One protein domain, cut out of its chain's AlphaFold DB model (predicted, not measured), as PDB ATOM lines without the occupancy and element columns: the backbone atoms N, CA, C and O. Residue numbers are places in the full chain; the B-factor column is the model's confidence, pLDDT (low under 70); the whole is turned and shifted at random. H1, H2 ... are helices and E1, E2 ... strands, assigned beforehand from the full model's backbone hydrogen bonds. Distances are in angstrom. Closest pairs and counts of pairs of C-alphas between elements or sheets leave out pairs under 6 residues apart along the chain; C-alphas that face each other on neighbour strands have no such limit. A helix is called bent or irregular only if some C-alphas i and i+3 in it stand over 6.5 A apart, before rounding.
ATOM      1  N   GLU A   6      -8.745 -36.944 -19.554       81.12
ATOM      2  CA  GLU A   6      -9.029 -35.913 -20.559       81.12
ATOM      3  C   GLU A   6     -10.072 -34.907 -20.058       81.12
ATOM      4  O   GLU A   6      -9.904 -33.698 -20.214       81.12
ATOM      5  N   LEU A   7     -11.119 -35.386 -19.379       76.19
ATOM      6  CA  LEU A   7     -12.168 -34.525 -18.834       76.19
ATOM      7  C   LEU A   7     -11.658 -33.650 -17.678       76.19
ATOM      8  O   LEU A   7     -12.071 -32.500 -17.548       76.19
ATOM      9  N   LYS A   8     -10.718 -34.149 -16.865       80.25
ATOM     10  CA  LYS A   8     -10.062 -33.347 -15.816       80.25
ATOM     11  C   LYS A   8      -9.183 -32.240 -16.401       80.25
ATOM     12  O   LYS A   8      -9.199 -31.129 -15.880       80.25
ATOM     13  N   ILE A   9      -8.454 -32.528 -17.482       79.88
ATOM     14  CA  ILE A   9      -7.633 -31.535 -18.193       79.88
ATOM     15  C   ILE A   9      -8.526 -30.453 -18.812       79.88
ATOM     16  O   ILE A   9      -8.248 -29.267 -18.645       79.88
ATOM     17  N   LEU A  10      -9.634 -30.842 -19.449       82.44
ATOM     18  CA  LEU A  10     -10.593 -29.901 -20.034       82.44
ATOM     19  C   LEU A  10     -11.220 -28.978 -18.978       82.44
ATOM     20  O   LEU A  10     -11.282 -27.767 -19.181       82.44
ATOM     21  N   ILE A  11     -11.640 -29.528 -17.832       82.69
ATOM     22  CA  ILE A  11     -12.168 -28.734 -16.710       82.69
ATOM     23  C   ILE A  11     -11.099 -27.773 -16.177       82.69
ATOM     24  O   ILE A  11     -11.406 -26.611 -15.924       82.69
ATOM     25  N   GLY A  12      -9.845 -28.223 -16.045       77.19
ATOM     26  CA  GLY A  12      -8.730 -27.367 -15.629       77.19
ATOM     27  C   GLY A  12      -8.482 -26.203 -16.593       77.19
ATOM     28  O   GLY A  12      -8.301 -25.069 -16.151       77.19
ATOM     29  N   PHE A  13      -8.546 -26.455 -17.903       81.31
ATOM     30  CA  PHE A  13      -8.382 -25.423 -18.927       81.31
ATOM     31  C   PHE A  13      -9.535 -24.410 -18.914       81.31
ATOM     32  O   PHE A  13      -9.300 -23.203 -18.937       81.31
ATOM     33  N   LEU A  14     -10.779 -24.888 -18.805       77.62
ATOM     34  CA  LEU A  14     -11.963 -24.032 -18.694       77.62
ATOM     35  C   LEU A  14     -11.930 -23.184 -17.419       77.62
ATOM     36  O   LEU A  14     -12.181 -21.984 -17.481       77.62
ATOM     37  N   ALA A  15     -11.567 -23.770 -16.277       77.69
ATOM     38  CA  ALA A  15     -11.428 -23.036 -15.023       77.69
ATOM     39  C   ALA A  15     -10.333 -21.960 -15.114       77.69
ATOM     40  O   ALA A  15     -10.561 -20.823 -14.707       77.69
ATOM     41  N   GLY A  16      -9.177 -22.280 -15.707       74.62
ATOM     42  CA  GLY A  16      -8.100 -21.314 -15.938       74.62
ATOM     43  C   GLY A  16      -8.521 -20.157 -16.850       74.62
ATOM     44  O   GLY A  16      -8.266 -18.997 -16.528       74.62
ATOM     45  N   ALA A  17      -9.226 -20.450 -17.944       74.00
ATOM     46  CA  ALA A  17      -9.753 -19.437 -18.856       74.00
ATOM     47  C   ALA A  17     -10.799 -18.529 -18.183       74.00
ATOM     48  O   ALA A  17     -10.766 -17.317 -18.376       74.00
ATOM     49  N   VAL A  18     -11.687 -19.091 -17.353       72.12
ATOM     50  CA  VAL A  18     -12.683 -18.323 -16.587       72.12
ATOM     51  C   VAL A  18     -12.015 -17.426 -15.547       72.12
ATOM     52  O   VAL A  18     -12.396 -16.267 -15.425       72.12
ATOM     53  N   ILE A  19     -10.998 -17.916 -14.833       73.44
ATOM     54  CA  ILE A  19     -10.247 -17.112 -13.859       73.44
ATOM     55  C   ILE A  19      -9.523 -15.958 -14.559       73.44
ATOM     56  O   ILE A  19      -9.621 -14.821 -14.108       73.44
ATOM     57  N   LEU A  20      -8.848 -16.219 -15.683       67.94
ATOM     58  CA  LEU A  20      -8.200 -15.171 -16.476       67.94
ATOM     59  C   LEU A  20      -9.218 -14.145 -16.977       67.94
ATOM     60  O   LEU A  20      -9.003 -12.948 -16.811       67.94
ATOM     61  N   TRP A  21     -10.348 -14.595 -17.527       68.62
ATOM     62  CA  TRP A  21     -11.415 -13.705 -17.978       68.62
ATOM     63  C   TRP A  21     -11.991 -12.863 -16.834       68.62
ATOM     64  O   TRP A  21     -12.184 -11.666 -17.015       68.62
ATOM     65  N   LEU A  22     -12.197 -13.444 -15.648       55.72
ATOM     66  CA  LEU A  22     -12.629 -12.713 -14.454       55.72
ATOM     67  C   LEU A  22     -11.596 -11.669 -14.023       55.72
ATOM     68  O   LEU A  22     -11.976 -10.542 -13.735       55.72
ATOM     69  N   ILE A  23     -10.301 -11.997 -14.020       63.00
ATOM     70  CA  ILE A  23      -9.235 -11.035 -13.698       63.00
ATOM     71  C   ILE A  23      -9.246  -9.867 -14.696       63.00
ATOM     72  O   ILE A  23      -9.188  -8.710 -14.280       63.00
ATOM     73  N   PHE A  24      -9.385 -10.145 -15.996       58.28
ATOM     74  CA  PHE A  24      -9.490  -9.103 -17.021       58.28
ATOM     75  C   PHE A  24     -10.769  -8.263 -16.877       58.28
ATOM     76  O   PHE A  24     -10.702  -7.036 -16.923       58.28
ATOM     77  N   ALA A  25     -11.921  -8.898 -16.650       58.84
ATOM     78  CA  ALA A  25     -13.208  -8.220 -16.494       58.84
ATOM     79  C   ALA A  25     -13.280  -7.364 -15.216       58.84
ATOM     80  O   ALA A  25     -13.892  -6.302 -15.223       58.84
ATOM     81  N   LEU A  26     -12.633  -7.800 -14.131       58.69
ATOM     82  CA  LEU A  26     -12.530  -7.042 -12.879       58.69
ATOM     83  C   LEU A  26     -11.510  -5.896 -12.971       58.69
ATOM     84  O   LEU A  26     -11.627  -4.912 -12.241       58.69
ATOM     85  N   GLY A  27     -10.516  -6.006 -13.858       61.97
ATOM     86  CA  GLY A  27      -9.541  -4.947 -14.119       61.97
ATOM     87  C   GLY A  27     -10.119  -3.784 -14.929       61.97
ATOM     88  O   GLY A  27      -9.806  -2.627 -14.656       61.97
ATOM     89  N   ASP A  28     -11.009  -4.074 -15.875       74.31
ATOM     90  CA  ASP A  28     -11.579  -3.103 -16.814       74.31
ATOM     91  C   ASP A  28     -12.940  -2.567 -16.336       74.31
ATOM     92  O   ASP A  28     -14.003  -2.861 -16.891       74.31
ATOM     93  N   THR A  29     -12.900  -1.760 -15.276       87.19
ATOM     94  CA  THR A  29     -14.065  -1.056 -14.718       87.19
ATOM     95  C   THR A  29     -13.927   0.458 -14.880       87.19
ATOM     96  O   THR A  29     -12.820   0.994 -15.012       87.19
ATOM     97  N   THR A  30     -15.053   1.176 -14.844       89.75
ATOM     98  CA  THR A  30     -15.050   2.647 -14.873       89.75
ATOM     99  C   THR A  30     -14.308   3.231 -13.670       89.75
ATOM    100  O   THR A  30     -13.533   4.164 -13.848       89.75
ATOM    101  N   GLY A  31     -14.466   2.641 -12.478       91.31
ATOM    102  CA  GLY A  31     -13.759   3.056 -11.259       91.31
ATOM    103  C   GLY A  31     -12.240   2.974 -11.399       91.31
ATOM    104  O   GLY A  31     -11.563   3.982 -11.229       91.31
ATOM    105  N   ASN A  32     -11.709   1.822 -11.826       90.75
ATOM    106  CA  ASN A  32     -10.265   1.662 -12.043       90.75
ATOM    107  C   ASN A  32      -9.727   2.634 -13.102       90.75
ATOM    108  O   ASN A  32      -8.613   3.132 -12.978       90.75
ATOM    109  N   THR A  33     -10.514   2.904 -14.146       93.38
ATOM    110  CA  THR A  33     -10.146   3.847 -15.212       93.38
ATOM    111  C   THR A  33     -10.067   5.277 -14.682       93.38
ATOM    112  O   THR A  33      -9.096   5.976 -14.962       93.38
ATOM    113  N   ILE A  34     -11.056   5.701 -13.889       96.44
ATOM    114  CA  ILE A  34     -11.064   7.010 -13.227       96.44
ATOM    115  C   ILE A  34      -9.860   7.120 -12.286       96.44
ATOM    116  O   ILE A  34      -9.071   8.051 -12.421       96.44
ATOM    117  N   ASP A  35      -9.660   6.153 -11.391       95.44
ATOM    118  CA  ASP A  35      -8.540   6.175 -10.447       95.44
ATOM    119  C   ASP A  35      -7.193   6.226 -11.175       95.44
ATOM    120  O   ASP A  35      -6.317   7.013 -10.811       95.44
ATOM    121  N   ASN A  36      -7.033   5.449 -12.252       94.19
ATOM    122  CA  ASN A  36      -5.812   5.458 -13.048       94.19
ATOM    123  C   ASN A  36      -5.549   6.826 -13.686       94.19
ATOM    124  O   ASN A  36      -4.413   7.279 -13.676       94.19
ATOM    125  N   VAL A  37      -6.566   7.505 -14.212       96.19
ATOM    126  CA  VAL A  37      -6.383   8.801 -14.882       96.19
ATOM    127  C   VAL A  37      -6.171   9.937 -13.880       96.19
ATOM    128  O   VAL A  37      -5.296  10.778 -14.084       96.19
ATOM    129  N   PHE A  38      -6.932   9.958 -12.786       97.25
ATOM    130  CA  PHE A  38      -6.917  11.063 -11.828       97.25
ATOM    131  C   PHE A  38      -5.821  10.925 -10.763       97.25
ATOM    132  O   PHE A  38      -5.159  11.911 -10.454       97.25
ATOM    133  N   LEU A  39      -5.589   9.731 -10.204       96.62
ATOM    134  CA  LEU A  39      -4.695   9.554  -9.046       96.62
ATOM    135  C   LEU A  39      -3.229   9.309  -9.425       96.62
ATOM    136  O   LEU A  39      -2.343   9.454  -8.582       96.62
ATOM    137  N   THR A  40      -2.937   8.961 -10.681       95.31
ATOM    138  CA  THR A  40      -1.549   8.775 -11.152       95.31
ATOM    139  C   THR A  40      -0.860  10.081 -11.549       95.31
ATOM    140  O   THR A  40       0.342  10.077 -11.822       95.31
ATOM    141  N   ASN A  41      -1.600  11.196 -11.556       93.62
ATOM    142  CA  ASN A  41      -1.084  12.549 -11.757       93.62
ATOM    143  C   ASN A  41      -0.213  12.691 -13.018       93.62
ATOM    144  O   ASN A  41       0.958  13.061 -12.945       93.62
ATOM    145  N   GLY A  42      -0.778  12.338 -14.177       92.44
ATOM    146  CA  GLY A  42      -0.101  12.420 -15.479       92.44
ATOM    147  C   GLY A  42       0.680  11.169 -15.886       92.44
ATOM    148  O   GLY A  42       1.192  11.118 -16.998       92.44
ATOM    149  N   ASN A  43       0.719  10.133 -15.042       94.00
ATOM    150  CA  ASN A  43       1.371   8.850 -15.342       94.00
ATOM    151  C   ASN A  43       0.365   7.725 -15.620       94.00
ATOM    152  O   ASN A  43       0.642   6.550 -15.364       94.00
ATOM    153  N   ALA A  44      -0.825   8.084 -16.098       92.06
ATOM    154  CA  ALA A  44      -1.872   7.126 -16.405       92.06
ATOM    155  C   ALA A  44      -1.431   6.200 -17.543       92.06
ATOM    156  O   ALA A  44      -0.615   6.562 -18.395       92.06
ATOM    157  N   ASN A  45      -2.008   5.003 -17.600       89.25
ATOM    158  CA  ASN A  45      -1.872   4.187 -18.792       89.25
ATOM    159  C   ASN A  45      -2.588   4.912 -19.940       89.25
ATOM    160  O   ASN A  45      -3.755   5.288 -19.814       89.25
ATOM    161  N   ILE A  46      -1.909   5.080 -21.077       88.06
ATOM    162  CA  ILE A  46      -2.500   5.669 -22.288       88.06
ATOM    163  C   ILE A  46      -3.770   4.925 -22.721       88.06
ATOM    164  O   ILE A  46      -4.664   5.487 -23.351       88.06
ATOM    165  N   GLU A  47      -3.887   3.655 -22.329       87.19
ATOM    166  CA  GLU A  47      -5.056   2.843 -22.595       87.19
ATOM    167  C   GLU A  47      -6.304   3.264 -21.790       87.19
ATOM    168  O   GLU A  47      -7.410   2.880 -22.148       87.19
ATOM    169  N   ASN A  48      -6.175   4.087 -20.750       90.06
ATOM    170  CA  ASN A  48      -7.305   4.622 -19.982       90.06
ATOM    171  C   ASN A  48      -7.740   6.025 -20.442       90.06
ATOM    172  O   ASN A  48      -8.658   6.604 -19.864       90.06
ATOM    173  N   ILE A  49      -7.116   6.559 -21.495       91.12
ATOM    174  CA  ILE A  49      -7.371   7.895 -22.050       91.12
ATOM    175  C   ILE A  49      -8.056   7.776 -23.416       91.12
ATOM    176  O   ILE A  49      -7.924   6.758 -24.111       91.12
ATOM    177  N   ASP A  50      -8.815   8.808 -23.807       88.38
ATOM    178  CA  ASP A  50      -9.531   8.800 -25.080       88.38
ATOM    179  C   ASP A  50      -8.604   8.519 -26.276       88.38
ATOM    180  O   ASP A  50      -7.568   9.178 -26.451       88.38
ATOM    181  N   PRO A  51      -8.991   7.593 -27.171       84.19
ATOM    182  CA  PRO A  51      -8.227   7.346 -28.379       84.19
ATOM    183  C   PRO A  51      -8.323   8.495 -29.395       84.19
ATOM    184  O   PRO A  51      -7.427   8.608 -30.218       84.19
ATOM    185  N   ILE A  52      -9.333   9.375 -29.347       85.25
ATOM    186  CA  ILE A  52      -9.369  10.611 -30.154       85.25
ATOM    187  C   ILE A  52      -8.203  11.513 -29.761       85.25
ATOM    188  O   ILE A  52      -7.420  11.905 -30.624       85.25
ATOM    189  N   TYR A  53      -8.063  11.807 -28.463       89.12
ATOM    190  CA  TYR A  53      -6.958  12.617 -27.956       89.12
ATOM    191  C   TYR A  53      -5.613  11.977 -28.301       89.12
ATOM    192  O   TYR A  53      -4.735  12.612 -28.881       89.12
ATOM    193  N   THR A  54      -5.488  10.679 -28.022       89.12
ATOM    194  CA  THR A  54      -4.263   9.917 -28.275       89.12
ATOM    195  C   THR A  54      -3.870   9.925 -29.752       89.12
ATOM    196  O   THR A  54      -2.730  10.244 -30.086       89.12
ATOM    197  N   ASN A  55      -4.809   9.632 -30.656       85.44
ATOM    198  CA  ASN A  55      -4.543   9.605 -32.093       85.44
ATOM    199  C   ASN A  55      -4.195  10.991 -32.636       85.44
ATOM    200  O   ASN A  55      -3.317  11.097 -33.493       85.44
ATOM    201  N   ALA A  56      -4.847  12.043 -32.142       86.94
ATOM    202  CA  ALA A  56      -4.509  13.407 -32.516       86.94
ATOM    203  C   ALA A  56      -3.053  13.722 -32.139       86.94
ATOM    204  O   ALA A  56      -2.287  14.174 -32.988       86.94
ATOM    205  N   MET A  57      -2.642  13.403 -30.907       91.12
ATOM    206  CA  MET A  57      -1.277  13.649 -30.429       91.12
ATOM    207  C   MET A  57      -0.226  12.834 -31.192       91.12
ATOM    208  O   MET A  57       0.796  13.385 -31.603       91.12
ATOM    209  N   ILE A  58      -0.485  11.549 -31.453       88.81
ATOM    210  CA  ILE A  58       0.427  10.685 -32.226       88.81
ATOM    211  C   ILE A  58       0.624  11.229 -33.647       88.81
ATOM    212  O   ILE A  58       1.752  11.306 -34.138       88.81
ATOM    213  N   ASN A  59      -0.461  11.636 -34.309       86.62
ATOM    214  CA  ASN A  59      -0.411  12.078 -35.703       86.62
ATOM    215  C   ASN A  59      -0.070  13.563 -35.870       86.62
ATOM    216  O   ASN A  59       0.121  14.021 -36.997       86.62
ATOM    217  N   ALA A  60       0.056  14.316 -34.774       89.88
ATOM    218  CA  ALA A  60       0.319  15.749 -34.804       89.88
ATOM    219  C   ALA A  60       1.546  16.094 -35.659       89.88
ATOM    220  O   ALA A  60       1.513  17.045 -36.440       89.88
ATOM    221  N   LYS A  61       2.627  15.303 -35.561       90.31
ATOM    222  CA  LYS A  61       3.837  15.548 -36.355       90.31
ATOM    223  C   LYS A  61       3.638  15.226 -37.833       90.31
ATOM    224  O   LYS A  61       4.088  15.995 -38.678       90.31
ATOM    225  N   THR A  62       2.956  14.124 -38.137       88.12
ATOM    226  CA  THR A  62       2.621  13.709 -39.509       88.12
ATOM    227  C   THR A  62       1.829  14.790 -40.239       88.12
ATOM    228  O   THR A  62       2.076  15.048 -41.411       88.12
ATOM    229  N   TYR A  63       0.935  15.475 -39.527       84.69
ATOM    230  CA  TYR A  63       0.149  16.590 -40.059       84.69
ATOM    231  C   TYR A  63       0.854  17.952 -39.979       84.69
ATOM    232  O   TYR A  63       0.248  18.974 -40.284       84.69
ATOM    233  N   GLY A  64       2.127  17.996 -39.569       86.62
ATOM    234  CA  GLY A  64       2.902  19.235 -39.481       86.62
ATOM    235  C   GLY A  64       2.433  20.204 -38.391       86.62
ATOM    236  O   GLY A  64       2.766  21.382 -38.453       86.62
ATOM    237  N   LEU A  65       1.673  19.730 -37.399       88.81
ATOM    238  CA  LEU A  65       1.130  20.566 -36.322       88.81
ATOM    239  C   LEU A  65       2.169  20.901 -35.258       88.81
ATOM    240  O   LEU A  65       2.072  21.929 -34.603       88.81
ATOM    241  N   VAL A  66       3.148  20.020 -35.072       93.00
ATOM    242  CA  VAL A  66       4.175  20.131 -34.032       93.00
ATOM    243  C   VAL A  66       5.578  19.979 -34.622       93.00
ATOM    244  O   VAL A  66       5.787  19.398 -35.695       93.00
ATOM    245  N   ASP A  67       6.569  20.487 -33.899       93.31
ATOM    246  CA  ASP A  67       7.971  20.475 -34.306       93.31
ATOM    247  C   ASP A  67       8.603  19.086 -34.160       93.31
ATOM    248  O   ASP A  67       9.456  18.717 -34.972       93.31
ATOM    249  N   GLN A  68       8.150  18.280 -33.196       93.81
ATOM    250  CA  GLN A  68       8.648  16.920 -32.953       93.81
ATOM    251  C   GLN A  68       7.520  15.920 -32.702       93.81
ATOM    252  O   GLN A  68       6.426  16.288 -32.284       93.81
ATOM    253  N   SER A  69       7.792  14.640 -32.959       93.94
ATOM    254  CA  SER A  69       6.855  13.559 -32.647       93.94
ATOM    255  C   SER A  69       6.612  13.461 -31.144       93.94
ATOM    256  O   SER A  69       7.557  13.463 -30.356       93.94
ATOM    257  N   ILE A  70       5.345  13.326 -30.756       93.94
ATOM    258  CA  ILE A  70       4.949  13.146 -29.359       93.94
ATOM    259  C   ILE A  70       5.122  11.672 -28.997       93.94
ATOM    260  O   ILE A  70       4.531  10.795 -29.628       93.94
ATOM    261  N   GLN A  71       5.948  11.387 -27.991       91.94
ATOM    262  CA  GLN A  71       6.116  10.025 -27.488       91.94
ATOM    263  C   GLN A  71       4.844   9.563 -26.776       91.94
ATOM    264  O   GLN A  71       4.218  10.329 -26.044       91.94
ATOM    265  N   THR A  72       4.488   8.287 -26.935       89.69
ATOM    266  CA  THR A  72       3.289   7.703 -26.312       89.69
ATOM    267  C   THR A  72       3.289   7.835 -24.790       89.69
ATOM    268  O   THR A  72       2.241   8.063 -24.201       89.69
ATOM    269  N   SER A  73       4.460   7.776 -24.156       90.81
ATOM    270  CA  SER A  73       4.633   7.979 -22.714       90.81
ATOM    271  C   SER A  73       4.312   9.396 -22.229       90.81
ATOM    272  O   SER A  73       4.035   9.567 -21.049       90.81
ATOM    273  N   VAL A  74       4.339  10.402 -23.108       94.81
ATOM    274  CA  VAL A  74       4.095  11.814 -22.758       94.81
ATOM    275  C   VAL A  74       2.613  12.178 -22.892       94.81
ATOM    276  O   VAL A  74       2.129  13.093 -22.235       94.81
ATOM    277  N   ILE A  75       1.855  11.446 -23.713       95.25
ATOM    278  CA  ILE A  75       0.436  11.727 -23.983       95.25
ATOM    279  C   ILE A  75      -0.422  11.751 -22.700       95.25
ATOM    280  O   ILE A  75      -1.235  12.670 -22.577       95.25
ATOM    281  N   PRO A  76      -0.251  10.827 -21.730       95.44
ATOM    282  CA  PRO A  76      -0.988  10.885 -20.470       95.44
ATOM    283  C   PRO A  76      -0.738  12.152 -19.650       95.44
ATOM    284  O   PRO A  76      -1.680  12.709 -19.085       95.44
ATOM    285  N   GLU A  77       0.501  12.645 -19.632       97.06
ATOM    286  CA  GLU A  77       0.868  13.888 -18.951       97.06
ATOM    287  C   GLU A  77       0.187  15.091 -19.618       97.06
ATOM    288  O   GLU A  77      -0.392  15.937 -18.934       97.06
ATOM    289  N   LEU A  78       0.193  15.138 -20.956       96.69
ATOM    290  CA  LEU A  78      -0.467  16.201 -21.716       96.69
ATOM    291  C   LEU A  78      -1.977  16.218 -21.466       96.69
ATOM    292  O   LEU A  78      -2.519  17.282 -21.170       96.69
ATOM    293  N   PHE A  79      -2.628  15.050 -21.513       96.38
ATOM    294  CA  PHE A  79      -4.059  14.911 -21.239       96.38
ATOM    295  C   PHE A  79      -4.402  15.382 -19.825       96.38
ATOM    296  O   PHE A  79      -5.323  16.178 -19.638       96.38
ATOM    297  N   PHE A  80      -3.631  14.935 -18.830       96.75
ATOM    298  CA  PHE A  80      -3.808  15.352 -17.444       96.75
ATOM    299  C   PHE A  80      -3.683  16.871 -17.309       96.75
ATOM    300  O   PHE A  80      -4.536  17.500 -16.693       96.75
ATOM    301  N   ALA A  81      -2.680  17.485 -17.938       96.25
ATOM    302  CA  ALA A  81      -2.505  18.934 -17.922       96.25
ATOM    303  C   ALA A  81      -3.608  19.703 -18.672       96.25
ATOM    304  O   ALA A  81      -3.908  20.839 -18.308       96.25
ATOM    305  N   THR A  82      -4.205  19.111 -19.713       95.19
ATOM    306  CA  THR A  82      -5.330  19.707 -20.451       95.19
ATOM    307  C   THR A  82      -6.593  19.752 -19.595       95.19
ATOM    308  O   THR A  82      -7.269  20.776 -19.582       95.19
ATOM    309  N   TYR A  83      -6.905  18.657 -18.901       94.44
ATOM    310  CA  TYR A  83      -8.250  18.409 -18.374       94.44
ATOM    311  C   TYR A  83      -8.368  18.379 -16.852       94.44
ATOM    312  O   TYR A  83      -9.461  18.569 -16.334       94.44
ATOM    313  N   ILE A  84      -7.280  18.101 -16.134       94.75
ATOM    314  CA  ILE A  84      -7.290  17.971 -14.670       94.75
ATOM    315  C   ILE A  84      -6.393  19.045 -14.054       94.75
ATOM    316  O   ILE A  84      -6.799  19.750 -13.140       94.75
ATOM    317  N   GLY A  85      -5.173  19.204 -14.572       91.88
ATOM    318  CA  GLY A  85      -4.280  20.334 -14.300       91.88
ATOM    319  C   GLY A  85      -3.741  20.441 -12.869       91.88
ATOM    320  O   GLY A  85      -2.871  21.270 -12.614       91.88
ATOM    321  N   THR A  86      -4.215  19.611 -11.940       91.88
ATOM    322  CA  THR A  86      -3.877  19.677 -10.517       91.88
ATOM    323  C   THR A  86      -3.685  18.292  -9.926       91.88
ATOM    324  O   THR A  86      -4.405  17.356 -10.264       91.88
ATOM    325  N   ASN A  87      -2.727  18.159  -9.007       95.19
ATOM    326  CA  ASN A  87      -2.446  16.881  -8.365       95.19
ATOM    327  C   ASN A  87      -3.605  16.451  -7.452       95.19
ATOM    328  O   ASN A  87      -3.946  17.144  -6.484       95.19
ATOM    329  N   VAL A  88      -4.144  15.264  -7.715       96.75
ATOM    330  CA  VAL A  88      -5.240  14.653  -6.964       96.75
ATOM    331  C   VAL A  88      -4.665  13.673  -5.945       96.75
ATOM    332  O   VAL A  88      -3.889  12.778  -6.282       96.75
ATOM    333  N   LYS A  89      -5.036  13.848  -4.672       96.81
ATOM    334  CA  LYS A  89      -4.628  12.955  -3.574       96.81
ATOM    335  C   LYS A  89      -5.614  11.810  -3.387       96.81
ATOM    336  O   LYS A  89      -5.218  10.678  -3.139       96.81
ATOM    337  N   SER A  90      -6.897  12.129  -3.478       97.44
ATOM    338  CA  SER A  90      -8.001  11.178  -3.435       97.44
ATOM    339  C   SER A  90      -9.190  11.761  -4.184       97.44
ATOM    340  O   SER A  90      -9.270  12.974  -4.387       97.44
ATOM    341  N   LEU A  91     -10.130  10.906  -4.560       97.38
ATOM    342  CA  LEU A  91     -11.365  11.319  -5.205       97.38
ATOM    343  C   LEU A  91     -12.561  10.580  -4.617       97.38
ATOM    344  O   LEU A  91     -12.419   9.507  -4.028       97.38
ATOM    345  N   LYS A  92     -13.746  11.157  -4.795       97.19
ATOM    346  CA  LYS A  92     -15.018  10.536  -4.446       97.19
ATOM    347  C   LYS A  92     -16.011  10.735  -5.579       97.19
ATOM    348  O   LYS A  92     -16.340  11.861  -5.936       97.19
ATOM    349  N   VAL A  93     -16.533   9.635  -6.114       96.56
ATOM    350  CA  VAL A  93     -17.644   9.681  -7.069       96.56
ATOM    351  C   VAL A  93     -18.931  10.029  -6.319       96.56
ATOM    352  O   VAL A  93     -19.300   9.356  -5.356       96.56
ATOM    353  N   ILE A  94     -19.600  11.094  -6.754       97.62
ATOM    354  CA  ILE A  94     -20.822  11.627  -6.138       97.62
ATOM    355  C   ILE A  94     -22.059  11.123  -6.876       97.62
ATOM    356  O   ILE A  94     -23.026  10.695  -6.248       97.62
ATOM    357  N   SER A  95     -22.024  11.147  -8.207       96.88
ATOM    358  CA  SER A  95     -23.112  10.653  -9.046       96.88
ATOM    359  C   SER A  95     -22.604  10.139 -10.383       96.88
ATOM    360  O   SER A  95     -21.529  10.516 -10.844       96.88
ATOM    361  N   GLN A  96     -23.417   9.289 -11.000       96.31
ATOM    362  CA  GLN A  96     -23.208   8.733 -12.328       96.31
ATOM    363  C   GLN A  96     -24.516   8.846 -13.112       96.31
ATOM    364  O   GLN A  96     -25.569   8.428 -12.623       96.31
ATOM    365  N   LYS A  97     -24.447   9.365 -14.338       95.19
ATOM    366  CA  LYS A  97     -25.576   9.475 -15.265       95.19
ATOM    367  C   LYS A  97     -25.214   8.808 -16.588       95.19
ATOM    368  O   LYS A  97     -24.181   9.119 -17.166       95.19
ATOM    369  N   SER A  98     -26.064   7.913 -17.093       92.94
ATOM    370  CA  SER A  98     -25.918   7.391 -18.461       92.94
ATOM    371  C   SER A  98     -26.219   8.492 -19.473       92.94
ATOM    372  O   SER A  98     -27.248   9.158 -19.355       92.94
ATOM    373  N   ILE A  99     -25.355   8.652 -20.473       89.44
ATOM    374  CA  ILE A  99     -25.507   9.663 -21.525       89.44
ATOM    375  C   ILE A  99     -25.605   9.009 -22.906       89.44
ATOM    376  O   ILE A  99     -25.023   7.953 -23.154       89.44
ATOM    377  N   GLY A 100     -26.391   9.625 -23.788       83.06
ATOM    378  CA  GLY A 100     -26.631   9.150 -25.153       83.06
ATOM    379  C   GLY A 100     -25.835   9.918 -26.209       83.06
ATOM    380  O   GLY A 100     -25.196  10.926 -25.917       83.06
ATOM    381  N   SER A 101     -25.938   9.467 -27.458       75.06
ATOM    382  CA  SER A 101     -25.252  10.018 -28.639       75.06
ATOM    383  C   SER A 101     -25.351  11.540 -28.774       75.06
ATOM    384  O   SER A 101     -24.336  12.219 -28.909       75.06
ATOM    385  N   THR A 102     -26.558  12.101 -28.672       79.44
ATOM    386  CA  THR A 102     -26.779  13.550 -28.791       79.44
ATOM    387  C   THR A 102     -26.012  14.343 -27.731       79.44
ATOM    388  O   THR A 102     -25.393  15.360 -28.036       79.44
ATOM    389  N   GLU A 103     -26.028  13.874 -26.481       84.56
ATOM    390  CA  GLU A 103     -25.337  14.536 -25.370       84.56
ATOM    391  C   GLU A 103     -23.817  14.443 -25.548       84.56
ATOM    392  O   GLU A 103     -23.115  15.440 -25.391       84.56
ATOM    393  N   ILE A 104     -23.320  13.290 -26.001       80.62
ATOM    394  CA  ILE A 104     -21.908  13.088 -26.338       80.62
ATOM    395  C   ILE A 104     -21.475  14.027 -27.466       80.62
ATOM    396  O   ILE A 104     -20.466  14.712 -27.325       80.62
ATOM    397  N   SER A 105     -22.236  14.117 -28.558       77.25
ATOM    398  CA  SER A 105     -21.919  15.021 -29.668       77.25
ATOM    399  C   SER A 105     -21.838  16.478 -29.206       77.25
ATOM    400  O   SER A 105     -20.943  17.208 -29.627       77.25
ATOM    401  N   ASN A 106     -22.741  16.900 -28.317       81.50
ATOM    402  CA  ASN A 106     -22.718  18.248 -27.757       81.50
ATOM    403  C   ASN A 106     -21.488  18.479 -26.872       81.50
ATOM    404  O   ASN A 106     -20.832  19.508 -27.008       81.50
ATOM    405  N   ILE A 107     -21.130  17.526 -26.011       80.44
ATOM    406  CA  ILE A 107     -19.935  17.631 -25.163       80.44
ATOM    407  C   ILE A 107     -18.666  17.718 -26.023       80.44
ATOM    408  O   ILE A 107     -17.838  18.607 -25.831       80.44
ATOM    409  N   PHE A 108     -18.539  16.848 -27.026       78.38
ATOM    410  CA  PHE A 108     -17.370  16.804 -27.907       78.38
ATOM    411  C   PHE A 108     -17.303  17.969 -28.903       78.38
ATOM    412  O   PHE A 108     -16.254  18.186 -29.507       78.38
ATOM    413  N   SER A 109     -18.360  18.772 -29.054       78.00
ATOM    414  CA  SER A 109     -18.280  20.022 -29.822       78.00
ATOM    415  C   SER A 109     -17.290  21.032 -29.220       78.00
ATOM    416  O   SER A 109     -16.717  21.833 -29.952       78.00
ATOM    417  N   ASN A 110     -17.019  20.936 -27.912       77.88
ATOM    418  CA  ASN A 110     -16.074  21.786 -27.183       77.88
ATOM    419  C   ASN A 110     -14.742  21.072 -26.890       77.88
ATOM    420  O   ASN A 110     -14.000  21.464 -25.985       77.88
ATOM    421  N   TYR A 111     -14.433  20.001 -27.629       82.31
ATOM    422  CA  TYR A 111     -13.236  19.204 -27.381       82.31
ATOM    423  C   TYR A 111     -11.970  20.045 -27.569       82.31
ATOM    424  O   TYR A 111     -11.695  20.580 -28.648       82.31
ATOM    425  N   THR A 112     -11.202  20.159 -26.490       88.12
ATOM    426  CA  THR A 112      -9.973  20.950 -26.430       88.12
ATOM    427  C   THR A 112      -8.791  20.005 -26.343       88.12
ATOM    428  O   THR A 112      -8.762  19.145 -25.471       88.12
ATOM    429  N   PHE A 113      -7.810  20.144 -27.227       90.00
ATOM    430  CA  PHE A 113      -6.638  19.266 -27.240       90.00
ATOM    431  C   PHE A 113      -5.493  19.817 -26.392       90.00
ATOM    432  O   PHE A 113      -4.706  19.053 -25.841       90.00
ATOM    433  N   ILE A 114      -5.371  21.142 -26.320       92.12
ATOM    434  CA  ILE A 114      -4.227  21.812 -25.703       92.12
ATOM    435  C   ILE A 114      -4.729  22.994 -24.877       92.12
ATOM    436  O   ILE A 114      -5.488  23.821 -25.363       92.12
ATOM    437  N   THR A 115      -4.292  23.127 -23.631       92.75
ATOM    438  CA  THR A 115      -4.468  24.366 -22.855       92.75
ATOM    439  C   THR A 115      -3.135  25.097 -22.719       92.75
ATOM    440  O   THR A 115      -2.093  24.612 -23.166       92.75
ATOM    441  N   ASN A 116      -3.141  26.257 -22.060       91.12
ATOM    442  CA  ASN A 116      -1.896  26.935 -21.693       91.12
ATOM    443  C   ASN A 116      -1.006  26.056 -20.793       91.12
ATOM    444  O   ASN A 116       0.210  26.077 -20.921       91.12
ATOM    445  N   SER A 117      -1.582  25.220 -19.930       91.75
ATOM    446  CA  SER A 117      -0.794  24.269 -19.137       91.75
ATOM    447  C   SER A 117      -0.151  23.201 -20.026       91.75
ATOM    448  O   SER A 117       1.037  22.913 -19.899       91.75
ATOM    449  N   THR A 118      -0.908  22.656 -20.983       94.19
ATOM    450  CA  THR A 118      -0.398  21.660 -21.934       94.19
ATOM    451  C   THR A 118       0.709  22.228 -22.819       94.19
ATOM    452  O   THR A 118       1.726  21.563 -23.015       94.19
ATOM    453  N   ILE A 119       0.560  23.456 -23.332       93.94
ATOM    454  CA  ILE A 119       1.553  24.035 -24.247       93.94
ATOM    455  C   ILE A 119       2.895  24.287 -23.555       93.94
ATOM    456  O   ILE A 119       3.937  24.073 -24.167       93.94
ATOM    457  N   GLU A 120       2.898  24.673 -22.278       93.75
ATOM    458  CA  GLU A 120       4.143  24.855 -21.523       93.75
ATOM    459  C   GLU A 120       4.891  23.527 -21.333       93.75
ATOM    460  O   GLU A 120       6.114  23.470 -21.483       93.75
ATOM    461  N   ILE A 121       4.162  22.429 -21.118       94.81
ATOM    462  CA  ILE A 121       4.748  21.083 -21.088       94.81
ATOM    463  C   ILE A 121       5.295  20.708 -22.471       94.81
ATOM    464  O   ILE A 121       6.442  20.271 -22.589       94.81
ATOM    465  N   MET A 122       4.530  20.938 -23.540       95.81
ATOM    466  CA  MET A 122       4.978  20.664 -24.911       95.81
ATOM    467  C   MET A 122       6.248  21.446 -25.277       95.81
ATOM    468  O   MET A 122       7.147  20.884 -25.904       95.81
ATOM    469  N   LYS A 123       6.362  22.711 -24.851       94.81
ATOM    470  CA  LYS A 123       7.574  23.525 -25.022       94.81
ATOM    471  C   LYS A 123       8.758  22.967 -24.246       94.81
ATOM    472  O   LYS A 123       9.848  22.861 -24.805       94.81
ATOM    473  N   LYS A 124       8.550  22.549 -22.993       93.94
ATOM    474  CA  LYS A 124       9.588  21.911 -22.166       93.94
ATOM    475  C   LYS A 124      10.160  20.654 -22.829       93.94
ATOM    476  O   LYS A 124      11.364  20.427 -22.757       93.94
ATOM    477  N   TYR A 125       9.318  19.872 -23.504       93.19
ATOM    478  CA  TYR A 125       9.740  18.696 -24.271       93.19
ATOM    479  C   TYR A 125      10.252  19.014 -25.686       93.19
ATOM    480  O   TYR A 125      10.657  18.104 -26.403       93.19
ATOM    481  N   GLY A 126      10.236  20.278 -26.121       93.56
ATOM    482  CA  GLY A 126      10.632  20.669 -27.477       93.56
ATOM    483  C   GLY A 126       9.667  20.206 -28.577       93.56
ATOM    484  O   GLY A 126      10.015  20.277 -29.756       93.56
ATOM    485  N   ILE A 127       8.462  19.754 -28.206       95.50
ATOM    486  CA  ILE A 127       7.395  19.342 -29.128       95.50
ATOM    487  C   ILE A 127       6.906  20.550 -29.927       95.50
ATOM    488  O   ILE A 127       6.604  20.422 -31.110       95.50
ATOM    489  N   VAL A 128       6.855  21.723 -29.295       92.81
ATOM    490  CA  VAL A 128       6.486  22.997 -29.919       92.81
ATOM    491  C   VAL A 128       7.477  24.067 -29.485       92.81
ATOM    492  O   VAL A 128       7.826  24.143 -28.312       92.81
ATOM    493  N   ARG A 129       7.916  24.920 -30.409       87.06
ATOM    494  CA  ARG A 129       8.824  26.039 -30.121       87.06
ATOM    495  C   ARG A 129       8.081  27.350 -29.899       87.06
ATOM    496  O   ARG A 129       8.280  27.998 -28.878       87.06
ATOM    497  N   THR A 130       7.249  27.749 -30.861       85.75
ATOM    498  CA  THR A 130       6.684  29.111 -30.915       85.75
ATOM    499  C   THR A 130       5.167  29.164 -31.010       85.75
ATOM    500  O   THR A 130       4.609  30.240 -30.817       85.75
ATOM    501  N   ALA A 131       4.491  28.054 -31.323       85.88
ATOM    502  CA  ALA A 131       3.036  28.061 -31.421       85.88
ATOM    503  C   ALA A 131       2.392  28.197 -30.033       85.88
ATOM    504  O   ALA A 131       2.894  27.673 -29.034       85.88
ATOM    505  N   ASP A 132       1.277  28.917 -29.989       88.44
ATOM    506  CA  ASP A 132       0.431  29.042 -28.812       88.44
ATOM    507  C   ASP A 132      -0.700  27.998 -28.833       88.44
ATOM    508  O   ASP A 132      -0.917  27.270 -29.810       88.44
ATOM    509  N   ALA A 133      -1.411  27.885 -27.710       89.00
ATOM    510  CA  ALA A 133      -2.472  26.898 -27.556       89.00
ATOM    511  C   ALA A 133      -3.655  27.149 -28.511       89.00
ATOM    512  O   ALA A 133      -4.263  26.191 -28.989       89.00
ATOM    513  N   SER A 134      -3.996  28.406 -28.807       88.25
ATOM    514  CA  SER A 134      -5.143  28.740 -29.660       88.25
ATOM    515  C   SER A 134      -4.904  28.333 -31.114       88.25
ATOM    516  O   SER A 134      -5.762  27.666 -31.698       88.25
ATOM    517  N   VAL A 135      -3.733  28.648 -31.679       87.19
ATOM    518  CA  VAL A 135      -3.368  28.262 -33.052       87.19
ATOM    519  C   VAL A 135      -3.322  26.745 -33.186       87.19
ATOM    520  O   VAL A 135      -3.853  26.187 -34.150       87.19
ATOM    521  N   LEU A 136      -2.732  26.054 -32.209       88.06
ATOM    522  CA  LEU A 136      -2.677  24.599 -32.246       88.06
ATOM    523  C   LEU A 136      -4.063  23.972 -32.154       88.06
ATOM    524  O   LEU A 136      -4.357  23.104 -32.969       88.06
ATOM    525  N   ASN A 137      -4.932  24.409 -31.238       88.12
ATOM    526  CA  ASN A 137      -6.290  23.860 -31.159       88.12
ATOM    527  C   ASN A 137      -7.079  24.063 -32.449       88.12
ATOM    528  O   ASN A 137      -7.737  23.122 -32.883       88.12
ATOM    529  N   ALA A 138      -6.983  25.235 -33.085       84.12
ATOM    530  CA  ALA A 138      -7.646  25.475 -34.365       84.12
ATOM    531  C   ALA A 138      -7.186  24.460 -35.425       84.12
ATOM    532  O   ALA A 138      -8.004  23.871 -36.133       84.12
ATOM    533  N   ASN A 139      -5.882  24.179 -35.483       84.62
ATOM    534  CA  ASN A 139      -5.351  23.169 -36.391       84.62
ATOM    535  C   ASN A 139      -5.793  21.751 -35.997       84.62
ATOM    536  O   ASN A 139      -6.297  21.012 -36.840       84.62
ATOM    537  N   PHE A 140      -5.669  21.367 -34.726       83.81
ATOM    538  CA  PHE A 140      -6.109  20.058 -34.243       83.81
ATOM    539  C   PHE A 140      -7.586  19.805 -34.546       83.81
ATOM    540  O   PHE A 140      -7.924  18.715 -35.002       83.81
ATOM    541  N   GLN A 141      -8.451  20.799 -34.356       77.25
ATOM    542  CA  GLN A 141      -9.862  20.705 -34.715       77.25
ATOM    543  C   GLN A 141     -10.023  20.516 -36.228       77.25
ATOM    544  O   GLN A 141     -10.627  19.535 -36.649       77.25
ATOM    545  N   ASN A 142      -9.403  21.354 -37.059       72.75
ATOM    546  CA  ASN A 142      -9.529  21.249 -38.517       72.75
ATOM    547  C   ASN A 142      -9.113  19.876 -39.072       72.75
ATOM    548  O   ASN A 142      -9.786  19.343 -39.953       72.75
ATOM    549  N   TYR A 143      -8.042  19.278 -38.544       67.81
ATOM    550  CA  TYR A 143      -7.554  17.980 -39.025       67.81
ATOM    551  C   TYR A 143      -8.254  16.778 -38.387       67.81
ATOM    552  O   TYR A 143      -8.313  15.722 -39.012       67.81
ATOM    553  N   ASN A 144      -8.796  16.914 -37.173       67.25
ATOM    554  CA  ASN A 144      -9.401  15.785 -36.463       67.25
ATOM    555  C   ASN A 144     -10.931  15.806 -36.447       67.25
ATOM    556  O   ASN A 144     -11.497  14.771 -36.128       67.25
ATOM    557  N   VAL A 145     -11.634  16.886 -36.814       65.38
ATOM    558  CA  VAL A 145     -13.114  16.951 -36.739       65.38
ATOM    559  C   VAL A 145     -13.788  15.809 -37.503       65.38
ATOM    560  O   VAL A 145     -14.659  15.141 -36.949       65.38
ATOM    561  N   ALA A 146     -13.353  15.518 -38.732       62.25
ATOM    562  CA  ALA A 146     -13.907  14.405 -39.507       62.25
ATOM    563  C   ALA A 146     -13.617  13.044 -38.844       62.25
ATOM    564  O   ALA A 146     -14.494  12.185 -38.770       62.25
ATOM    565  N   SER A 147     -12.408  12.860 -38.301       64.81
ATOM    566  CA  SER A 147     -12.030  11.648 -37.570       64.81
ATOM    567  C   SER A 147     -12.799  11.502 -36.256       64.81
ATOM    568  O   SER A 147     -13.245  10.408 -35.947       64.81
ATOM    569  N   ILE A 148     -13.020  12.591 -35.517       63.91
ATOM    570  CA  ILE A 148     -13.824  12.639 -34.293       63.91
ATOM    571  C   ILE A 148     -15.256  12.227 -34.608       63.91
ATOM    572  O   ILE A 148     -15.768  11.307 -33.983       63.91
ATOM    573  N   GLN A 149     -15.887  12.848 -35.606       66.25
ATOM    574  CA  GLN A 149     -17.263  12.533 -35.994       66.25
ATOM    575  C   GLN A 149     -17.400  11.087 -36.484       66.25
ATOM    576  O   GLN A 149     -18.336  10.394 -36.086       66.25
ATOM    577  N   SER A 150     -16.444  10.602 -37.283       67.38
ATOM    578  CA  SER A 150     -16.417   9.205 -37.728       67.38
ATOM    579  C   SER A 150     -16.245   8.246 -36.551       67.38
ATOM    580  O   SER A 150     -17.004   7.293 -36.425       67.38
ATOM    581  N   MET A 151     -15.295   8.511 -35.649       66.94
ATOM    582  CA  MET A 151     -15.050   7.674 -34.473       66.94
ATOM    583  C   MET A 151     -16.236   7.689 -33.505       66.94
ATOM    584  O   MET A 151     -16.556   6.648 -32.940       66.94
ATOM    585  N   LEU A 152     -16.909   8.828 -33.319       68.75
ATOM    586  CA  LEU A 152     -18.130   8.924 -32.515       68.75
ATOM    587  C   LEU A 152     -19.272   8.120 -33.154       68.75
ATOM    588  O   LEU A 152     -19.883   7.298 -32.476       68.75
ATOM    589  N   SER A 153     -19.488   8.257 -34.466       68.25
ATOM    590  CA  SER A 153     -20.514   7.493 -35.191       68.25
ATOM    591  C   SER A 153     -20.236   5.983 -35.206       68.25
ATOM    592  O   SER A 153     -21.156   5.175 -35.083       68.25
ATOM    593  N   GLU A 154     -18.972   5.574 -35.327       67.44
ATOM    594  CA  GLU A 154     -18.574   4.167 -35.231       67.44
ATOM    595  C   GLU A 154     -18.779   3.606 -33.819       67.44
ATOM    596  O   GLU A 154     -19.230   2.468 -33.682       67.44
ATOM    597  N   ARG A 155     -18.491   4.395 -32.773       69.69
ATOM    598  CA  ARG A 155     -18.680   3.993 -31.370       69.69
ATOM    599  C   ARG A 155     -20.144   3.676 -31.065       69.69
ATOM    600  O   ARG A 155     -20.416   2.679 -30.407       69.69
ATOM    601  N   GLU A 156     -21.077   4.454 -31.605       62.94
ATOM    602  CA  GLU A 156     -22.522   4.245 -31.426       62.94
ATOM    603  C   GLU A 156     -23.034   2.926 -32.022       62.94
ATOM    604  O   GLU A 156     -24.052   2.396 -31.586       62.94
ATOM    605  N   ARG A 157     -22.323   2.367 -33.007       65.19
ATOM    606  CA  ARG A 157     -22.680   1.085 -33.631       65.19
ATOM    607  C   ARG A 157     -22.178  -0.120 -32.842       65.19
ATOM    608  O   ARG A 157     -22.480  -1.251 -33.219       65.19
ATOM    609  N   ILE A 158     -21.411   0.094 -31.772       67.19
ATOM    610  CA  ILE A 158     -20.925  -0.981 -30.910       67.19
ATOM    611  C   ILE A 158     -22.097  -1.442 -30.028       67.19
ATOM    612  O   ILE A 158     -22.570  -0.663 -29.205       67.19
ATOM    613  N   PRO A 159     -22.538  -2.714 -30.103       57.91
ATOM    614  CA  PRO A 159     -23.667  -3.207 -29.299       57.91
ATOM    615  C   PRO A 159     -23.464  -3.108 -27.776       57.91
ATOM    616  O   PRO A 159     -24.414  -3.207 -27.011       57.91
ATOM    617  N   GLN A 160     -22.213  -2.942 -27.341       67.38
ATOM    618  CA  GLN A 160     -21.781  -2.793 -25.948       67.38
ATOM    619  C   GLN A 160     -21.358  -1.349 -25.619       67.38
ATOM    620  O   GLN A 160     -20.650  -1.124 -24.636       67.38
ATOM    621  N   PHE A 161     -21.720  -0.374 -26.459       77.12
ATOM    622  CA  PHE A 161     -21.433   1.029 -26.198       77.12
ATOM    623  C   PHE A 161     -22.144   1.491 -24.929       77.12
ATOM    624  O   PHE A 161     -23.342   1.282 -24.747       77.12
ATOM    625  N   ALA A 162     -21.388   2.143 -24.059       85.94
ATOM    626  CA  ALA A 162     -21.896   2.758 -22.853       85.94
ATOM    627  C   ALA A 162     -21.046   3.988 -22.549       85.94
ATOM    628  O   ALA A 162     -19.824   3.974 -22.719       85.94
ATOM    629  N   ALA A 163     -21.704   5.051 -22.111       90.25
ATOM    630  CA  ALA A 163     -21.075   6.306 -21.759       90.25
ATOM    631  C   ALA A 163     -21.777   6.888 -20.540       90.25
ATOM    632  O   ALA A 163     -23.007   6.834 -20.421       90.25
ATOM    633  N   TYR A 164     -20.980   7.448 -19.643       94.25
ATOM    634  CA  TYR A 164     -21.442   8.001 -18.390       94.25
ATOM    635  C   TYR A 164     -20.814   9.369 -18.146       94.25
ATOM    636  O   TYR A 164     -19.620   9.552 -18.371       94.25
ATOM    637  N   ASP A 165     -21.623  10.295 -17.646       95.94
ATOM    638  CA  ASP A 165     -21.163  11.509 -16.979       95.94
ATOM    639  C   ASP A 165     -21.062  11.222 -15.475       95.94
ATOM    640  O   ASP A 165     -22.049  10.846 -14.828       95.94
ATOM    641  N   TYR A 166     -19.849  11.334 -14.941       97.62
ATOM    642  CA  TYR A 166     -19.544  11.187 -13.526       97.62
ATOM    643  C   TYR A 166     -19.316  12.550 -12.886       97.62
ATOM    644  O   TYR A 166     -18.422  13.281 -13.298       97.62
ATOM    645  N   THR A 167     -20.023  12.839 -11.796       97.94
ATOM    646  CA  THR A 167     -19.667  13.954 -10.912       97.94
ATOM    647  C   THR A 167     -18.690  13.450  -9.860       97.94
ATOM    648  O   THR A 167     -19.013  12.531  -9.101       97.94
ATOM    649  N   ILE A 168     -17.504  14.049  -9.808       98.06
ATOM    650  CA  ILE A 168     -16.390  13.614  -8.966       98.06
ATOM    651  C   ILE A 168     -15.942  14.775  -8.084       98.06
ATOM    652  O   ILE A 168     -15.772  15.903  -8.537       98.06
ATOM    653  N   GLU A 169     -15.746  14.486  -6.806       97.81
ATOM    654  CA  GLU A 169     -15.102  15.373  -5.848       97.81
ATOM    655  C   GLU A 169     -13.611  15.021  -5.773       97.81
ATOM    656  O   GLU A 169     -13.250  13.904  -5.399       97.81
ATOM    657  N   LEU A 170     -12.746  15.952  -6.167       97.44
ATOM    658  CA  LEU A 170     -11.294  15.834  -6.125       97.44
ATOM    659  C   LEU A 170     -10.765  16.473  -4.847       97.44
ATOM    660  O   LEU A 170     -11.035  17.636  -4.554       97.44
ATOM    661  N   HIS A 171      -9.949  15.731  -4.109       97.00
ATOM    662  CA  HIS A 171      -9.243  16.241  -2.943       97.00
ATOM    663  C   HIS A 171      -7.807  16.557  -3.353       97.00
ATOM    664  O   HIS A 171      -6.993  15.658  -3.586       97.00
ATOM    665  N   THR A 172      -7.494  17.844  -3.446       95.19
ATOM    666  CA  THR A 172      -6.188  18.341  -3.890       95.19
ATOM    667  C   THR A 172      -5.429  18.976  -2.723       95.19
ATOM    668  O   THR A 172      -5.881  18.990  -1.576       95.19
ATOM    669  N   ALA A 173      -4.232  19.505  -2.984       90.06
ATOM    670  CA  ALA A 173      -3.545  20.348  -2.005       90.06
ATOM    671  C   ALA A 173      -4.237  21.711  -1.799       90.06
ATOM    672  O   ALA A 173      -4.120  22.275  -0.715       90.06
ATOM    673  N   GLY A 174      -4.945  22.220  -2.814       88.75
ATOM    674  CA  GLY A 174      -5.622  23.521  -2.789       88.75
ATOM    675  C   GLY A 174      -7.032  23.490  -2.197       88.75
ATOM    676  O   GLY A 174      -7.618  24.543  -1.973       88.75
ATOM    677  N   GLY A 175      -7.570  22.300  -1.926       93.25
ATOM    678  CA  GLY A 175      -8.905  22.115  -1.371       93.25
ATOM    679  C   GLY A 175      -9.693  21.041  -2.109       93.25
ATOM    680  O   GLY A 175      -9.126  20.179  -2.787       93.25
ATOM    681  N   ILE A 176     -11.009  21.100  -1.932       95.88
ATOM    682  CA  ILE A 176     -11.957  20.214  -2.594       95.88
ATOM    683  C   ILE A 176     -12.471  20.904  -3.853       95.88
ATOM    684  O   ILE A 176     -12.956  22.032  -3.789       95.88
ATOM    685  N   GLU A 177     -12.392  20.205  -4.976       95.56
ATOM    686  CA  GLU A 177     -12.906  20.652  -6.265       95.56
ATOM    687  C   GLU A 177     -13.938  19.655  -6.785       95.56
ATOM    688  O   GLU A 177     -13.809  18.452  -6.572       95.56
ATOM    689  N   ARG A 178     -14.981  20.140  -7.458       96.25
ATOM    690  CA  ARG A 178     -15.968  19.282  -8.111       96.25
ATOM    691  C   ARG A 178     -15.778  19.376  -9.613       96.25
ATOM    692  O   ARG A 178     -15.758  20.476 -10.146       96.25
ATOM    693  N   VAL A 179     -15.680  18.223 -10.261       96.12
ATOM    694  CA  VAL A 179     -15.524  18.102 -11.710       96.12
ATOM    695  C   VAL A 179     -16.519  17.097 -12.272       96.12
ATOM    696  O   VAL A 179     -17.039  16.233 -11.559       96.12
ATOM    697  N   HIS A 180     -16.745  17.192 -13.570       95.94
ATOM    698  CA  HIS A 180     -17.450  16.210 -14.370       95.94
ATOM    699  C   HIS A 180     -16.464  15.451 -15.248       95.94
ATOM    700  O   HIS A 180     -15.631  16.060 -15.914       95.94
ATOM    701  N   ALA A 181     -16.564  14.125 -15.276       96.50
ATOM    702  CA  ALA A 181     -15.739  13.266 -16.109       96.50
ATOM    703  C   ALA A 181     -16.619  12.395 -17.001       96.50
ATOM    704  O   ALA A 181     -17.434  11.603 -16.522       96.50
ATOM    705  N   ILE A 182     -16.409  12.499 -18.310       94.25
ATOM    706  CA  ILE A 182     -17.045  11.613 -19.274       94.25
ATOM    707  C   ILE A 182     -16.215  10.350 -19.387       94.25
ATOM    708  O   ILE A 182     -15.067  10.389 -19.830       94.25
ATOM    709  N   VAL A 183     -16.813   9.226 -19.012       94.50
ATOM    710  CA  VAL A 183     -16.192   7.907 -19.097       94.50
ATOM    711  C   VAL A 183     -16.997   7.059 -20.055       94.50
ATOM    712  O   VAL A 183     -18.207   6.899 -19.896       94.50
ATOM    713  N   MET A 184     -16.335   6.504 -21.062       89.44
ATOM    714  CA  MET A 184     -17.028   5.747 -22.097       89.44
ATOM    715  C   MET A 184     -16.270   4.517 -22.542       89.44
ATOM    716  O   MET A 184     -15.061   4.368 -22.358       89.44
ATOM    717  N   ARG A 185     -17.042   3.624 -23.142       86.62
ATOM    718  CA  ARG A 185     -16.577   2.387 -23.720       86.62
ATOM    719  C   ARG A 185     -16.111   2.639 -25.152       86.62
ATOM    720  O   ARG A 185     -16.889   3.098 -25.987       86.62
ATOM    721  N   VAL A 186     -14.847   2.340 -25.448       80.31
ATOM    722  CA  VAL A 186     -14.229   2.621 -26.756       80.31
ATOM    723  C   VAL A 186     -13.445   1.428 -27.284       80.31
ATOM    724  O   VAL A 186     -12.946   0.604 -26.517       80.31
ATOM    725  N   LEU A 187     -13.309   1.355 -28.608       74.31
ATOM    726  CA  LEU A 187     -12.343   0.482 -29.269       74.31
ATOM    727  C   LEU A 187     -11.022   1.237 -29.400       74.31
ATOM    728  O   LEU A 187     -10.989   2.329 -29.969       74.31
ATOM    729  N   SER A 188      -9.939   0.658 -28.892       63.69
ATOM    730  CA  SER A 188      -8.608   1.239 -29.052       63.69
ATOM    731  C   SER A 188      -7.847   0.657 -30.230       63.69
ATOM    732  O   SER A 188      -7.940  -0.536 -30.517       63.69
ATOM    733  N   SER A 189      -7.041   1.510 -30.861       53.59
ATOM    734  CA  SER A 189      -5.957   1.138 -31.772       53.59
ATOM    735  C   SER A 189      -4.599   1.717 -31.351       53.59
ATOM    736  O   SER A 189      -3.638   1.583 -32.105       53.59
ATOM    737  N   ALA A 190      -4.507   2.384 -30.190       49.97
ATOM    738  CA  ALA A 190      -3.390   3.274 -29.839       49.97
ATOM    739  C   ALA A 190      -2.012   2.585 -29.796       49.97
ATOM    740  O   ALA A 190      -0.989   3.241 -29.963       49.97
ATOM    741  N   THR A 191      -1.974   1.261 -29.626       51.22
ATOM    742  CA  THR A 191      -0.739   0.461 -29.541       51.22
ATOM    743  C   THR A 191      -0.535  -0.489 -30.726       51.22
ATOM    744  O   THR A 191       0.353  -1.338 -30.685       51.22
ATOM    745  N   GLY A 192      -1.341  -0.381 -31.792       43.56
ATOM    746  CA  GLY A 192      -1.213  -1.238 -32.979       43.56
ATOM    747  C   GLY A 192      -1.504  -2.724 -32.733       43.56
ATOM    748  O   GLY A 192      -1.211  -3.552 -33.594       43.56
ATOM    749  N   GLN A 193      -2.076  -3.087 -31.579       40.12
ATOM    750  CA  GLN A 193      -2.426  -4.474 -31.299       40.12
ATOM    751  C   GLN A 193      -3.646  -4.916 -32.134       40.12
ATOM    752  O   GLN A 193      -4.638  -4.188 -32.208       40.12
ATOM    753  N   PRO A 194      -3.604  -6.108 -32.762       37.78
ATOM    754  CA  PRO A 194      -4.622  -6.574 -33.712       37.78
ATOM    755  C   PRO A 194      -5.979  -6.904 -33.071       37.78
ATOM    756  O   PRO A 194      -6.959  -7.126 -33.783       37.78
ATOM    757  N   TYR A 195      -6.070  -6.898 -31.741       41.69
ATOM    758  CA  TYR A 195      -7.318  -7.068 -31.015       41.69
ATOM    759  C   TYR A 195      -7.781  -5.710 -30.493       41.69
ATOM    760  O   TYR A 195      -7.268  -5.195 -29.501       41.69
ATOM    761  N   LYS A 196      -8.776  -5.128 -31.172       52.53
ATOM    762  CA  LYS A 196      -9.533  -3.971 -30.680       52.53
ATOM    763  C   LYS A 196     -10.311  -4.397 -29.430       52.53
ATOM    764  O   LYS A 196     -11.491  -4.732 -29.516       52.53
ATOM    765  N   HIS A 197      -9.651  -4.463 -28.278       67.31
ATOM    766  CA  HIS A 197     -10.336  -4.736 -27.027       67.31
ATOM    767  C   HIS A 197     -11.172  -3.513 -26.668       67.31
ATOM    768  O   HIS A 197     -10.681  -2.385 -26.596       67.31
ATOM    769  N   LEU A 198     -12.467  -3.753 -26.512       75.94
ATOM    770  CA  LEU A 198     -13.379  -2.781 -25.949       75.94
ATOM    771  C   LEU A 198     -12.906  -2.479 -24.518       75.94
ATOM    772  O   LEU A 198     -12.661  -3.429 -23.778       75.94
ATOM    773  N   ARG A 199     -12.769  -1.205 -24.145       82.12
ATOM    774  CA  ARG A 199     -12.218  -0.771 -22.846       82.12
ATOM    775  C   ARG A 199     -12.890   0.502 -22.333       82.12
ATOM    776  O   ARG A 199     -13.487   1.230 -23.129       82.12
ATOM    777  N   TRP A 200     -12.779   0.786 -21.037       89.19
ATOM    778  CA  TRP A 200     -13.178   2.079 -20.471       89.19
ATOM    779  C   TRP A 200     -12.063   3.114 -20.601       89.19
ATOM    780  O   TRP A 200     -10.890   2.813 -20.383       89.19
ATOM    781  N   VAL A 201     -12.438   4.346 -20.938       91.25
ATOM    782  CA  VAL A 201     -11.525   5.495 -20.974       91.25
ATOM    783  C   VAL A 201     -12.166   6.717 -20.333       91.25
ATOM    784  O   VAL A 201     -13.383   6.884 -20.421       91.25
ATOM    785  N   VAL A 202     -11.350   7.587 -19.739       94.44
ATOM    786  CA  VAL A 202     -11.740   8.974 -19.470       94.44
ATOM    787  C   VAL A 202     -11.572   9.755 -20.764       94.44
ATOM    788  O   VAL A 202     -10.472   9.867 -21.312       94.44
ATOM    789  N   SER A 203     -12.684  10.273 -21.264       90.81
ATOM    790  CA  SER A 203     -12.733  10.928 -22.561       90.81
ATOM    791  C   SER A 203     -12.552  12.430 -22.508       90.81
ATOM    792  O   SER A 203     -11.955  13.014 -23.413       90.81
ATOM    793  N   TYR A 204     -13.122  13.042 -21.477       92.12
ATOM    794  CA  TYR A 204     -13.218  14.483 -21.320       92.12
ATOM    795  C   TYR A 204     -13.482  14.801 -19.847       92.12
ATOM    796  O   TYR A 204     -14.219  14.059 -19.192       92.12
ATOM    797  N   VAL A 205     -12.904  15.886 -19.336       93.75
ATOM    798  CA  VAL A 205     -13.184  16.405 -17.990       93.75
ATOM    799  C   VAL A 205     -13.512  17.888 -18.114       93.75
ATOM    800  O   VAL A 205     -12.868  18.598 -18.886       93.75
ATOM    801  N   TYR A 206     -14.531  18.338 -17.391       91.81
ATOM    802  CA  TYR A 206     -14.929  19.742 -17.318       91.81
ATOM    803  C   TYR A 206     -15.348  20.119 -15.898       91.81
ATOM    804  O   TYR A 206     -15.626  19.251 -15.070       91.81
ATOM    805  N   HIS A 207     -15.358  21.422 -15.629       88.00
ATOM    806  CA  HIS A 207     -15.599  22.018 -14.317       88.00
ATOM    807  C   HIS A 207     -16.946  22.745 -14.307       88.00
ATOM    808  O   HIS A 207     -17.291  23.341 -15.355       88.00
TER     809      HIS A 207
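What this domain is: This is residues 6 to 207 of the 207 residues of an uncharacterized protein of Mesoaciditoga sp (UniProt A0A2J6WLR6). A strongly twisted four-stranded sheet curls round the short helix H2, and the helix H1 sticks out from this body as a long arm, its residues 6 to 24 standing free. H4 packs on the edge strand E4, H6 packs on H4, and the bent helix H7 runs from near H6 to the sheet. The 202 printed residues hold seven named helices and four named strands in the order H1 H2 H3 H4 E1 H5 H6 H7 E2 E3 E4. The sheet, of order E1 E2 E3 E4, is antiparallel and the class is mixed, helices and strands. The whole is compact, with a radius of gyration of the C-alphas of 18.4 A, and spans 67 by 41 by 34 A, the arm making the length.

Where its parts are: H1, residues 6 to 27, begins at C-alpha 6 (-9.029, -35.913, -20.559) and is 31.6 A long. H2 is residues 30 to 39, H3 51 to 59 and H4 75 to 83. E1, residues 88 to 98, is 24.7 A long and bends by 60 degrees at residue 94. H5 is residues 101 to 108 and H6 116 to 124. H7, residues 133 to 156, was assigned as one helix by its hydrogen bonds but is bent: C-alphas 143 and 146 are 7.3 A apart. Its arms H7a, 133 to 143, and H7b, 146 to 156, stand at a steep tilt of 67 degrees. E2, residues 163 to 172, is 26.2 A long; E3, 176 to 187, 33.2 A; E4, 198 to 206, 24.2 A, ending at C-alpha 206 (-14.929, 19.742, -17.318).

How they stand to each other: E2, E3 and E4 form a meander, each strand the antiparallel neighbour of the one before. N 92 and O 169 of E1 and E2 are 2.9 A apart, N 168 and O 179 of E2 and E3 2.8 A, and N 182 and O 204 of E3 and E4 2.8 A, within hydrogen-bond range. The sheet curls round H2; the closest C-alphas of H2 and E1, Leu 39 and Val 88, are 5.5 A apart. H2 and H4 on one face make two layers with the sheet. H4 touches H6 at a shallow tilt of 28 degrees, opposite ways, closest at C-alphas 81 and 118, 5.3 A. H3 and H7b only graze the sheet, and only just touch each other, with 3 pairs of C-alphas within 8 A, closest Ile 52 and Ile 148, 6.4 A. H7a is not on the sheet. H5 is on the sheet, at a height of 10.0 A. In each helix and arm every O i to N i+4 pair is within hydrogen-bond range.

The domain as a whole: The C-alphas farthest apart, of Glu 6 and Thr 130, are 67.7 A apart. The printed part has no cut. The links H2 to H3 and H3 to H4 are long, with 11 and 15 residues. The model's pLDDT is under 70 at residues 20 to 27, 143 to 160 and 188 to 197.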